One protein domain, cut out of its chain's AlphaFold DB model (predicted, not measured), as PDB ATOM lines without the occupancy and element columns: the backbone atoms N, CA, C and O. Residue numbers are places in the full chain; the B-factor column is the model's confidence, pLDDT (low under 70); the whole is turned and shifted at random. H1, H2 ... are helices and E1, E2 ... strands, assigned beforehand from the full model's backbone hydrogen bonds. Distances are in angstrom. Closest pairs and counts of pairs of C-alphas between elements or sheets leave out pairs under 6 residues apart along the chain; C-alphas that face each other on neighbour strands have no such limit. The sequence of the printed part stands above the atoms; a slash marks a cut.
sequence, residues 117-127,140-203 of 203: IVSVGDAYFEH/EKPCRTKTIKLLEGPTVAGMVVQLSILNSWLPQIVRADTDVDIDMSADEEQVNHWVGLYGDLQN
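This is residues 117 to 127 and 140 to 203 of the 203 residues of the protein "Hypothetical protein" of Brandtodinium nutricula (UniProt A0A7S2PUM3). Three parallel strands, E1 E2 E3, make a wall with short H1 over one face; H2 and H3, touching, graze it. The printed part has 75 residues with three named helices and three named strands, a mixed class. It is compact: radius of gyration of the C-alphas 12.6 A, spans 43 by 34 by 21 A.

Find E1 from C-alpha 117 at (284.793, 223.673, 391.735) to C-alpha 121; H1, residues 124 to 127; E2, residues 143 to 149; H2, residues 156 to 175, 28.9 A from first to last C-alpha; E3, residues 180 to 183; and H3, residues 188 to 198, with C-alpha 198 at (290.530, 212.045, 381.165).

Within hydrogen-bond range are E1's N 119 and E2's O 146, 2.8 A, and E2's N 147 and E3's O 180, 2.8 A. E2, H2 and E3 form a strand-helix-strand unit, its crossover left-handed. H2 touches H3 with residues 168 to 173 alone, closest at C-alphas 169 and 198, 5.0 A. H3 has every O i to N i+4 pair within range, H2 14 of 16.

Residues 128 to 139 are cut out, a 21.5 A gap between C-alphas. Nine residues have pLDDT under 70.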
ATOM      1  N   ILE A 117     286.155 224.130 391.471       92.19
ATOM      2  CA  ILE A 117     284.793 223.673 391.735       92.19
ATOM      3  C   ILE A 117     284.419 222.661 390.665       92.19
ATOM      4  O   ILE A 117     284.484 222.963 389.475       92.19
ATOM      5  N   VAL A 118     283.995 221.479 391.108       94.62
ATOM      6  CA  VAL A 118     283.444 220.431 390.250       94.62
ATOM      7  C   VAL A 118     281.961 220.288 390.572       94.62
ATOM      8  O   VAL A 118     281.604 219.950 391.698       94.62
ATOM      9  N   SER A 119     281.111 220.564 389.588       94.25
ATOM     10  CA  SER A 119     279.670 220.343 389.645       94.25
ATOM     11  C   SER A 119     279.313 219.130 388.794       94.25
ATOM     12  O   SER A 119     279.730 219.037 387.639       94.25
ATOM     13  N   VAL A 120     278.549 218.204 389.369       95.25
ATOM     14  CA  VAL A 120     278.068 216.991 388.699       95.25
ATOM     15  C   VAL A 120     276.555 216.962 388.831       95.25
ATOM     16  O   VAL A 120     276.042 217.020 389.950       95.25
ATOM     17  N   GLY A 121     275.855 216.852 387.709       92.31
ATOM     18  CA  GLY A 121     274.399 216.908 387.697       92.31
ATOM     19  C   GLY A 121     273.811 216.483 386.363       92.31
ATOM     20  O   GLY A 121     274.517 216.356 385.370       92.31
ATOM     21  N   ASP A 122     272.516 216.207 386.340       87.00
ATOM     22  CA  ASP A 122     271.785 215.753 385.157       87.00
ATOM     23  C   ASP A 122     271.026 216.884 384.460       87.00
ATOM     24  O   ASP A 122     270.351 216.630 383.468       87.00
ATOM     25  N   ALA A 123     271.155 218.132 384.905       80.44
ATOM     26  CA  ALA A 123     270.467 219.262 384.299       80.44
ATOM     27  C   ALA A 123     271.439 220.325 383.768       80.44
ATOM     28  O   ALA A 123     272.315 220.804 384.483       80.44
ATOM     29  N   TYR A 124     271.237 220.764 382.520       67.50
ATOM     30  CA  TYR A 124     272.077 221.797 381.888       67.50
ATOM     31  C   TYR A 124     272.070 223.114 382.662       67.50
ATOM     32  O   TYR A 124     273.093 223.772 382.813       67.50
ATOM     33  N   PHE A 125     270.920 223.475 383.221       65.62
ATOM     34  CA  PHE A 125     270.759 224.708 383.981       65.62
ATOM     35  C   PHE A 125     271.556 224.725 385.301       65.62
ATOM     36  O   PHE A 125     271.817 225.796 385.847       65.62
ATOM     37  N   GLU A 126     272.017 223.572 385.800       64.19
ATOM     38  CA  GLU A 126     272.942 223.512 386.940       64.19
ATOM     39  C   GLU A 126     274.354 223.988 386.565       64.19
ATOM     40  O   GLU A 126     275.088 224.494 387.418       64.19
ATOM     41  N   HIS A 127     274.734 223.877 385.288       66.94
ATOM     42  CA  HIS A 127     276.039 224.315 384.791       66.94
ATOM     43  C   HIS A 127     276.110 225.843 384.721       66.94
ATOM     44  O   HIS A 127     277.089 226.452 385.161       66.94
ATOM     45  N   GLU A 140     288.036 238.464 393.004       59.22
ATOM     46  CA  GLU A 140     289.440 238.754 393.295       59.22
ATOM     47  C   GLU A 140     290.415 237.695 392.754       59.22
ATOM     48  O   GLU A 140     291.607 237.988 392.658       59.22
ATOM     49  N   LYS A 141     289.972 236.453 392.463       66.25
ATOM     50  CA  LYS A 141     290.888 235.311 392.234       66.25
ATOM     51  C   LYS A 141     290.366 234.279 391.231       66.25
ATOM     52  O   LYS A 141     289.178 233.967 391.258       66.25
ATOM     53  N   PRO A 142     291.245 233.677 390.403       73.69
ATOM     54  CA  PRO A 142     290.834 232.710 389.389       73.69
ATOM     55  C   PRO A 142     290.179 231.473 390.020       73.69
ATOM     56  O   PRO A 142     290.684 230.899 390.991       73.69
ATOM     57  N   CYS A 143     289.048 231.057 389.447       84.12
ATOM     58  CA  CYS A 143     288.308 229.864 389.839       84.12
ATOM     59  C   CYS A 143     288.130 228.949 388.631       84.12
ATOM     60  O   CYS A 143     287.497 229.350 387.658       84.12
ATOM     61  N   ARG A 144     288.652 227.723 388.709       90.31
ATOM     62  CA  ARG A 144     288.377 226.678 387.720       90.31
ATOM     63  C   ARG A 144     286.994 226.111 387.968       90.31
ATOM     64  O   ARG A 144     286.702 225.644 389.072       90.31
ATOM     65  N   THR A 145     286.156 226.173 386.948       90.81
ATOM     66  CA  THR A 145     284.781 225.687 386.986       90.81
ATOM     67  C   THR A 145     284.678 224.479 386.081       90.81
ATOM     68  O   THR A 145     284.949 224.552 384.884       90.81
ATOM     69  N   LYS A 146     284.316 223.348 386.674       93.50
ATOM     70  CA  LYS A 146     284.276 222.056 386.001       93.50
ATOM     71  C   LYS A 146     282.875 221.504 386.112       93.50
ATOM     72  O   LYS A 146     282.372 221.330 387.219       93.50
ATOM     73  N   THR A 147     282.241 221.267 384.982       94.12
ATOM     74  CA  THR A 147     280.849 220.856 384.894       94.12
ATOM     75  C   THR A 147     280.761 219.518 384.180       94.12
ATOM     76  O   THR A 147     281.383 219.320 383.140       94.12
ATOM     77  N   ILE A 148     280.036 218.573 384.774       95.75
ATOM     78  CA  ILE A 148     279.824 217.234 384.222       95.75
ATOM     79  C   ILE A 148     278.318 216.989 384.161       95.75
ATOM     80  O   ILE A 148     277.682 216.744 385.192       95.75
ATOM     81  N   LYS A 149     277.778 217.034 382.942       94.62
ATOM     82  CA  LYS A 149     276.379 216.756 382.632       94.62
ATOM     83  C   LYS A 149     276.203 215.255 382.462       94.62
ATOM     84  O   LYS A 149     276.744 214.645 381.542       94.62
ATOM     85  N   LEU A 150     275.432 214.664 383.360       95.69
ATOM     86  CA  LEU A 150     274.984 213.281 383.307       95.69
ATOM     87  C   LEU A 150     273.805 213.122 382.336       95.69
ATOM     88  O   LEU A 150     273.125 214.094 381.989       95.69
ATOM     89  N   LEU A 151     273.554 211.886 381.900       94.56
ATOM     90  CA  LEU A 151     272.395 211.561 381.064       94.56
ATOM     91  C   LEU A 151     271.098 211.797 381.845       94.56
ATOM     92  O   LEU A 151     271.012 211.449 383.022       94.56
ATOM     93  N   GLU A 152     270.076 212.330 381.179       92.06
ATOM     94  CA  GLU A 152     268.742 212.486 381.764       92.06
ATOM     95  C   GLU A 152     267.954 211.169 381.661       92.06
ATOM     96  O   GLU A 152     267.992 210.483 380.639       92.06
ATOM     97  N   GLY A 153     267.254 210.789 382.735       91.00
ATOM     98  CA  GLY A 153     266.421 209.580 382.774       91.00
ATOM     99  C   GLY A 153     267.122 208.252 382.423       91.00
ATOM    100  O   GLY A 153     266.524 207.444 381.708       91.00
ATOM    101  N   PRO A 154     268.356 207.969 382.894       94.06
ATOM    102  CA  PRO A 154     269.045 206.730 382.555       94.06
ATOM    103  C   PRO A 154     268.380 205.516 383.221       94.06
ATOM    104  O   PRO A 154     267.806 205.601 384.309       94.06
ATOM    105  N   THR A 155     268.537 204.338 382.614       95.44
ATOM    106  CA  THR A 155     268.280 203.070 383.319       95.44
ATOM    107  C   THR A 155     269.276 202.894 384.471       95.44
ATOM    108  O   THR A 155     270.327 203.536 384.490       95.44
ATOM    109  N   VAL A 156     269.015 201.987 385.423       95.00
ATOM    110  CA  VAL A 156     269.984 201.730 386.512       95.00
ATOM    111  C   VAL A 156     271.331 201.264 385.951       95.00
ATOM    112  O   VAL A 156     272.373 201.722 386.410       95.00
ATOM    113  N   ALA A 157     271.321 200.421 384.913       94.81
ATOM    114  CA  ALA A 157     272.534 200.018 384.205       94.81
ATOM    115  C   ALA A 157     273.249 201.216 383.551       94.81
ATOM    116  O   ALA A 157     274.457 201.368 383.716       94.81
ATOM    117  N   GLY A 158     272.512 202.108 382.879       95.88
ATOM    118  CA  GLY A 158     273.073 203.336 382.307       95.88
ATOM    119  C   GLY A 158     273.650 204.281 383.366       95.88
ATOM    120  O   GLY A 158     274.681 204.913 383.141       95.88
ATOM    121  N   MET A 159     273.037 204.350 384.550       96.25
ATOM    122  CA  MET A 159     273.563 205.105 385.688       96.25
ATOM    123  C   MET A 159     274.850 204.481 386.238       96.25
ATOM    124  O   MET A 159     275.804 205.198 386.517       96.25
ATOM    125  N   VAL A 160     274.926 203.151 386.325       97.25
ATOM    126  CA  VAL A 160     276.165 202.460 386.714       97.25
ATOM    127  C   VAL A 160     277.301 202.770 385.740       97.25
ATOM    128  O   VAL A 160     278.400 203.097 386.183       97.25
ATOM    129  N   VAL A 161     277.044 202.711 384.430       96.31
ATOM    130  CA  VAL A 161     278.063 202.971 383.399       96.31
ATOM    131  C   VAL A 161     278.601 204.398 383.495       96.31
ATOM    132  O   VAL A 161     279.804 204.578 383.668       96.31
ATOM    133  N   GLN A 162     277.734 205.413 383.458       96.31
ATOM    134  CA  GLN A 162     278.197 206.807 383.476       96.31
ATOM    135  C   GLN A 162     278.910 207.179 384.788       96.31
ATOM    136  O   GLN A 162     279.906 207.899 384.762       96.31
ATOM    137  N   LEU A 163     278.469 206.641 385.935       97.56
ATOM    138  CA  LEU A 163     279.154 206.861 387.214       97.56
ATOM    139  C   LEU A 163     280.489 206.109 387.296       97.56
ATOM    140  O   LEU A 163     281.399 206.577 387.973       97.56
ATOM    141  N   SER A 164     280.630 204.982 386.590       96.94
ATOM    142  CA  SER A 164     281.905 204.263 386.468       96.94
ATOM    143  C   SER A 164     282.923 205.059 385.661       96.94
ATOM    144  O   SER A 164     284.066 205.197 386.095       96.94
ATOM    145  N   ILE A 165     282.488 205.640 384.540       96.19
ATOM    146  CA  ILE A 165     283.303 206.550 383.727       96.19
ATOM    147  C   ILE A 165     283.735 207.747 384.575       96.19
ATOM    148  O   ILE A 165     284.927 208.014 384.704       96.19
ATOM    149  N   LEU A 166     282.780 208.412 385.236       97.06
ATOM    150  CA  LEU A 166     283.079 209.541 386.108       97.06
ATOM    151  C   LEU A 166     284.057 209.158 387.225       97.06
ATOM    152  O   LEU A 166     284.983 209.911 387.496       97.06
ATOM    153  N   ASN A 167     283.896 207.995 387.857       97.25
ATOM    154  CA  ASN A 167     284.822 207.542 388.891       97.25
ATOM    155  C   ASN A 167     286.258 207.384 388.366       97.25
ATOM    156  O   ASN A 167     287.186 207.777 389.065       97.25
ATOM    157  N   SER A 168     286.455 206.868 387.150       96.00
ATOM    158  CA  SER A 168     287.791 206.803 386.532       96.00
ATOM    159  C   SER A 168     288.324 208.194 386.168       96.00
ATOM    160  O   SER A 168     289.475 208.510 386.445       96.00
ATOM    161  N   TRP A 169     287.483 209.073 385.619       96.81
ATOM    162  CA  TRP A 169     287.931 210.370 385.100       96.81
ATOM    163  C   TRP A 169     288.137 211.432 386.182       96.81
ATOM    164  O   TRP A 169     288.918 212.370 385.996       96.81
ATOM    165  N   LEU A 170     287.444 211.314 387.319       96.81
ATOM    166  CA  LEU A 170     287.392 212.351 388.348       96.81
ATOM    167  C   LEU A 170     288.781 212.835 388.810       96.81
ATOM    168  O   LEU A 170     288.957 214.050 388.907       96.81
ATOM    169  N   PRO A 171     289.798 211.975 389.036       96.44
ATOM    170  CA  PRO A 171     291.129 212.434 389.426       96.44
ATOM    171  C   PRO A 171     291.818 213.310 388.377       96.44
ATOM    172  O   PRO A 171     292.559 214.224 388.743       96.44
ATOM    173  N   GLN A 172     291.615 213.032 387.087       96.12
ATOM    174  CA  GLN A 172     292.179 213.832 385.995       96.12
ATOM    175  C   GLN A 172     291.409 215.143 385.841       96.12
ATOM    176  O   GLN A 172     292.017 216.212 385.776       96.12
ATOM    177  N   ILE A 173     290.074 215.079 385.906       96.38
ATOM    178  CA  ILE A 173     289.210 216.261 385.884       96.38
ATOM    179  C   ILE A 173     289.596 217.208 387.017       96.38
ATOM    180  O   ILE A 173     289.813 218.388 386.770       96.38
ATOM    181  N   VAL A 174     289.756 216.723 388.253       95.12
ATOM    182  CA  VAL A 174     290.139 217.559 389.404       95.12
ATOM    183  C   VAL A 174     291.504 218.225 389.198       95.12
ATOM    184  O   VAL A 174     291.636 219.407 389.531       95.12
ATOM    185  N   ARG A 175     292.479 217.517 388.613       94.06
ATOM    186  CA  ARG A 175     293.851 218.005 388.366       94.06
ATOM    187  C   ARG A 175     293.982 218.987 387.205       94.06
ATOM    188  O   ARG A 175     294.941 219.752 387.202       94.06
ATOM    189  N   ALA A 176     293.054 218.986 386.248       93.94
ATOM    190  CA  ALA A 176     293.101 219.903 385.111       93.94
ATOM    191  C   ALA A 176     293.202 221.371 385.576       93.94
ATOM    192  O   ALA A 176     292.406 221.812 386.404       93.94
ATOM    193  N   ASP A 177     294.145 222.146 385.040       91.94
ATOM    194  CA  ASP A 177     294.279 223.585 385.344       91.94
ATOM    195  C   ASP A 177     293.471 224.462 384.369       91.94
ATOM    196  O   ASP A 177     293.827 225.588 384.025       91.94
ATOM    197  N   THR A 178     292.356 223.931 383.883       91.38
ATOM    198  CA  THR A 178     291.426 224.630 383.000       91.38
ATOM    199  C   THR A 178     290.008 224.448 383.508       91.38
ATOM    200  O   THR A 178     289.733 223.614 384.379       91.38
ATOM    201  N   ASP A 179     289.101 225.244 382.955       92.06
ATOM    202  CA  ASP A 179     287.688 224.902 383.017       92.06
ATOM    203  C   ASP A 179     287.455 223.602 382.239       92.06
ATOM    204  O   ASP A 179     288.211 223.258 381.323       92.06
ATOM    205  N   VAL A 180     286.441 222.853 382.655       94.25
ATOM    206  CA  VAL A 180     286.070 221.570 382.051       94.25
ATOM    207  C   VAL A 180     284.566 221.586 381.845       94.25
ATOM    208  O   VAL A 180     283.834 221.927 382.769       94.25
ATOM    209  N   ASP A 181     284.105 221.206 380.661       94.12
ATOM    210  CA  ASP A 181     282.685 221.011 380.386       94.12
ATOM    211  C   ASP A 181     282.517 219.671 379.680       94.12
ATOM    212  O   ASP A 181     282.934 219.510 378.534       94.12
ATOM    213  N   ILE A 182     282.007 218.689 380.416       95.19
ATOM    214  CA  ILE A 182     281.758 217.333 379.933       95.19
ATOM    215  C   ILE A 182     280.257 217.144 379.833       95.19
ATOM    216  O   ILE A 182     279.533 217.387 380.800       95.19
ATOM    217  N   ASP A 183     279.810 216.632 378.694       95.25
ATOM    218  CA  ASP A 183     278.425 216.256 378.469       95.25
ATOM    219  C   ASP A 183     278.325 214.794 378.045       95.25
ATOM    220  O   ASP A 183     278.628 214.431 376.915       95.25
ATOM    221  N   MET A 184     277.862 213.940 378.961       93.50
ATOM    222  CA  MET A 184     277.712 212.501 378.717       93.50
ATOM    223  C   MET A 184     276.667 212.179 377.633       93.50
ATOM    224  O   MET A 184     276.551 211.020 377.244       93.50
ATOM    225  N   SER A 185     275.894 213.170 377.172       93.06
ATOM    226  CA  SER A 185     274.944 213.049 376.060       93.06
ATOM    227  C   SER A 185     275.474 213.552 374.713       93.06
ATOM    228  O   SER A 185     274.745 213.491 373.722       93.06
ATOM    229  N   ALA A 186     276.720 214.037 374.660       93.56
ATOM    230  CA  ALA A 186     277.327 214.525 373.428       93.56
ATOM    231  C   ALA A 186     277.560 213.408 372.398       93.56
ATOM    232  O   ALA A 186     277.452 212.213 372.690       93.56
ATOM    233  N   ASP A 187     277.886 213.818 371.174       95.00
ATOM    234  CA  ASP A 187     278.223 212.892 370.100       95.00
ATOM    235  C   ASP A 187     279.511 212.093 370.378       95.00
ATOM    236  O   ASP A 187     280.301 212.375 371.283       95.00
ATOM    237  N   GLU A 188     279.711 211.049 369.574       92.31
ATOM    238  CA  GLU A 188     280.848 210.139 369.704       92.31
ATOM    239  C   GLU A 188     282.201 210.855 369.564       92.31
ATOM    240  O   GLU A 188     283.167 210.474 370.225       92.31
ATOM    241  N   GLU A 189     282.284 211.906 368.743       94.50
ATOM    242  CA  GLU A 189     283.517 212.671 368.548       94.50
ATOM    243  C   GLU A 189     283.927 213.382 369.844       94.50
ATOM    244  O   GLU A 189     285.067 213.235 370.297       94.50
ATOM    245  N   GLN A 190     282.987 214.080 370.487       94.06
ATOM    246  CA  GLN A 190     283.234 214.757 371.760       94.06
ATOM    247  C   GLN A 190     283.527 213.771 372.892       94.06
ATOM    248  O   GLN A 190     284.458 213.977 373.677       94.06
ATOM    249  N   VAL A 191     282.795 212.656 372.951       92.56
ATOM    250  CA  VAL A 191     283.055 211.611 373.949       92.56
ATOM    251  C   VAL A 191     284.463 211.039 373.786       92.56
ATOM    252  O   VAL A 191     285.199 210.949 374.771       92.56
ATOM    253  N   ASN A 192     284.887 210.718 372.560       92.88
ATOM    254  CA  ASN A 192     286.234 210.216 372.284       92.88
ATOM    255  C   ASN A 192     287.322 211.242 372.628       92.88
ATOM    256  O   ASN A 192     288.390 210.869 373.123       92.88
ATOM    257  N   HIS A 193     287.051 212.532 372.424       94.50
ATOM    258  CA  HIS A 193     287.950 213.594 372.855       94.50
ATOM    259  C   HIS A 193     288.168 213.572 374.378       94.50
ATOM    260  O   HIS A 193     289.315 213.550 374.834       94.50
ATOM    261  N   TRP A 194     287.101 213.494 375.180       95.69
ATOM    262  CA  TRP A 194     287.226 213.409 376.642       95.69
ATOM    263  C   TRP A 194     287.836 212.095 377.126       95.69
ATOM    264  O   TRP A 194     288.594 212.116 378.095       95.69
ATOM    265  N   VAL A 195     287.581 210.975 376.443       94.00
ATOM    266  CA  VAL A 195     288.278 209.703 376.707       94.00
ATOM    267  C   VAL A 195     289.790 209.895 376.571       94.00
ATOM    268  O   VAL A 195     290.533 209.446 377.439       94.00
ATOM    269  N   GLY A 196     290.258 210.601 375.539       93.12
ATOM    270  CA  GLY A 196     291.684 210.889 375.359       93.12
ATOM    271  C   GLY A 196     292.282 211.816 376.426       93.12
ATOM    272  O   GLY A 196     293.467 211.700 376.734       93.12
ATOM    273  N   LEU A 197     291.484 212.726 376.993       93.44
ATOM    274  CA  LEU A 197     291.940 213.688 378.004       93.44
ATOM    275  C   LEU A 197     291.903 213.147 379.436       93.44
ATOM    276  O   LEU A 197     292.799 213.435 380.230       93.44
ATOM    277  N   TYR A 198     290.844 212.418 379.784       94.75
ATOM    278  CA  TYR A 198     290.530 212.045 381.165       94.75
ATOM    279  C   TYR A 198     290.433 210.539 381.384       94.75
ATOM    280  O   TYR A 198     290.443 210.104 382.535       94.75
ATOM    281  N   GLY A 199     290.340 209.752 380.312       87.12
ATOM    282  CA  GLY A 199     290.367 208.301 380.393       87.12
ATOM    283  C   GLY A 199     291.708 207.798 380.912       87.12
ATOM    284  O   GLY A 199     292.774 208.260 380.501       87.12
ATOM    285  N   ASP A 200     291.654 206.829 381.821       70.25
ATOM    286  CA  ASP A 200     292.845 206.111 382.255       70.25
ATOM    287  C   ASP A 200     293.420 205.302 381.081       70.25
ATOM    288  O   ASP A 200     292.810 204.347 380.608       70.25
ATOM    289  N   LEU A 201     294.642 205.636 380.651       54.09
ATOM    290  CA  LEU A 201     295.510 204.723 379.891       54.09
ATOM    291  C   LEU A 201     296.332 203.802 380.817       54.09
ATOM    292  O   LEU A 201     297.257 203.135 380.356       54.09
ATOM    293  N   GLN A 202     296.042 203.780 382.123       45.12
ATOM    294  CA  GLN A 202     296.771 202.970 383.103       45.12
ATOM    295  C   GLN A 202     295.827 202.302 384.110       45.12
ATOM    296  O   GLN A 202     295.549 202.834 385.181       45.12
ATOM    297  N   ASN A 203     295.370 201.104 383.747       41.53
ATOM    298  CA  ASN A 203     295.789 199.861 384.406       41.53
ATOM    299  C   ASN A 203     295.896 198.748 383.364       41.53
ATOM    300  O   ASN A 203     294.908 198.549 382.626       41.53
TER     301      ASN A 203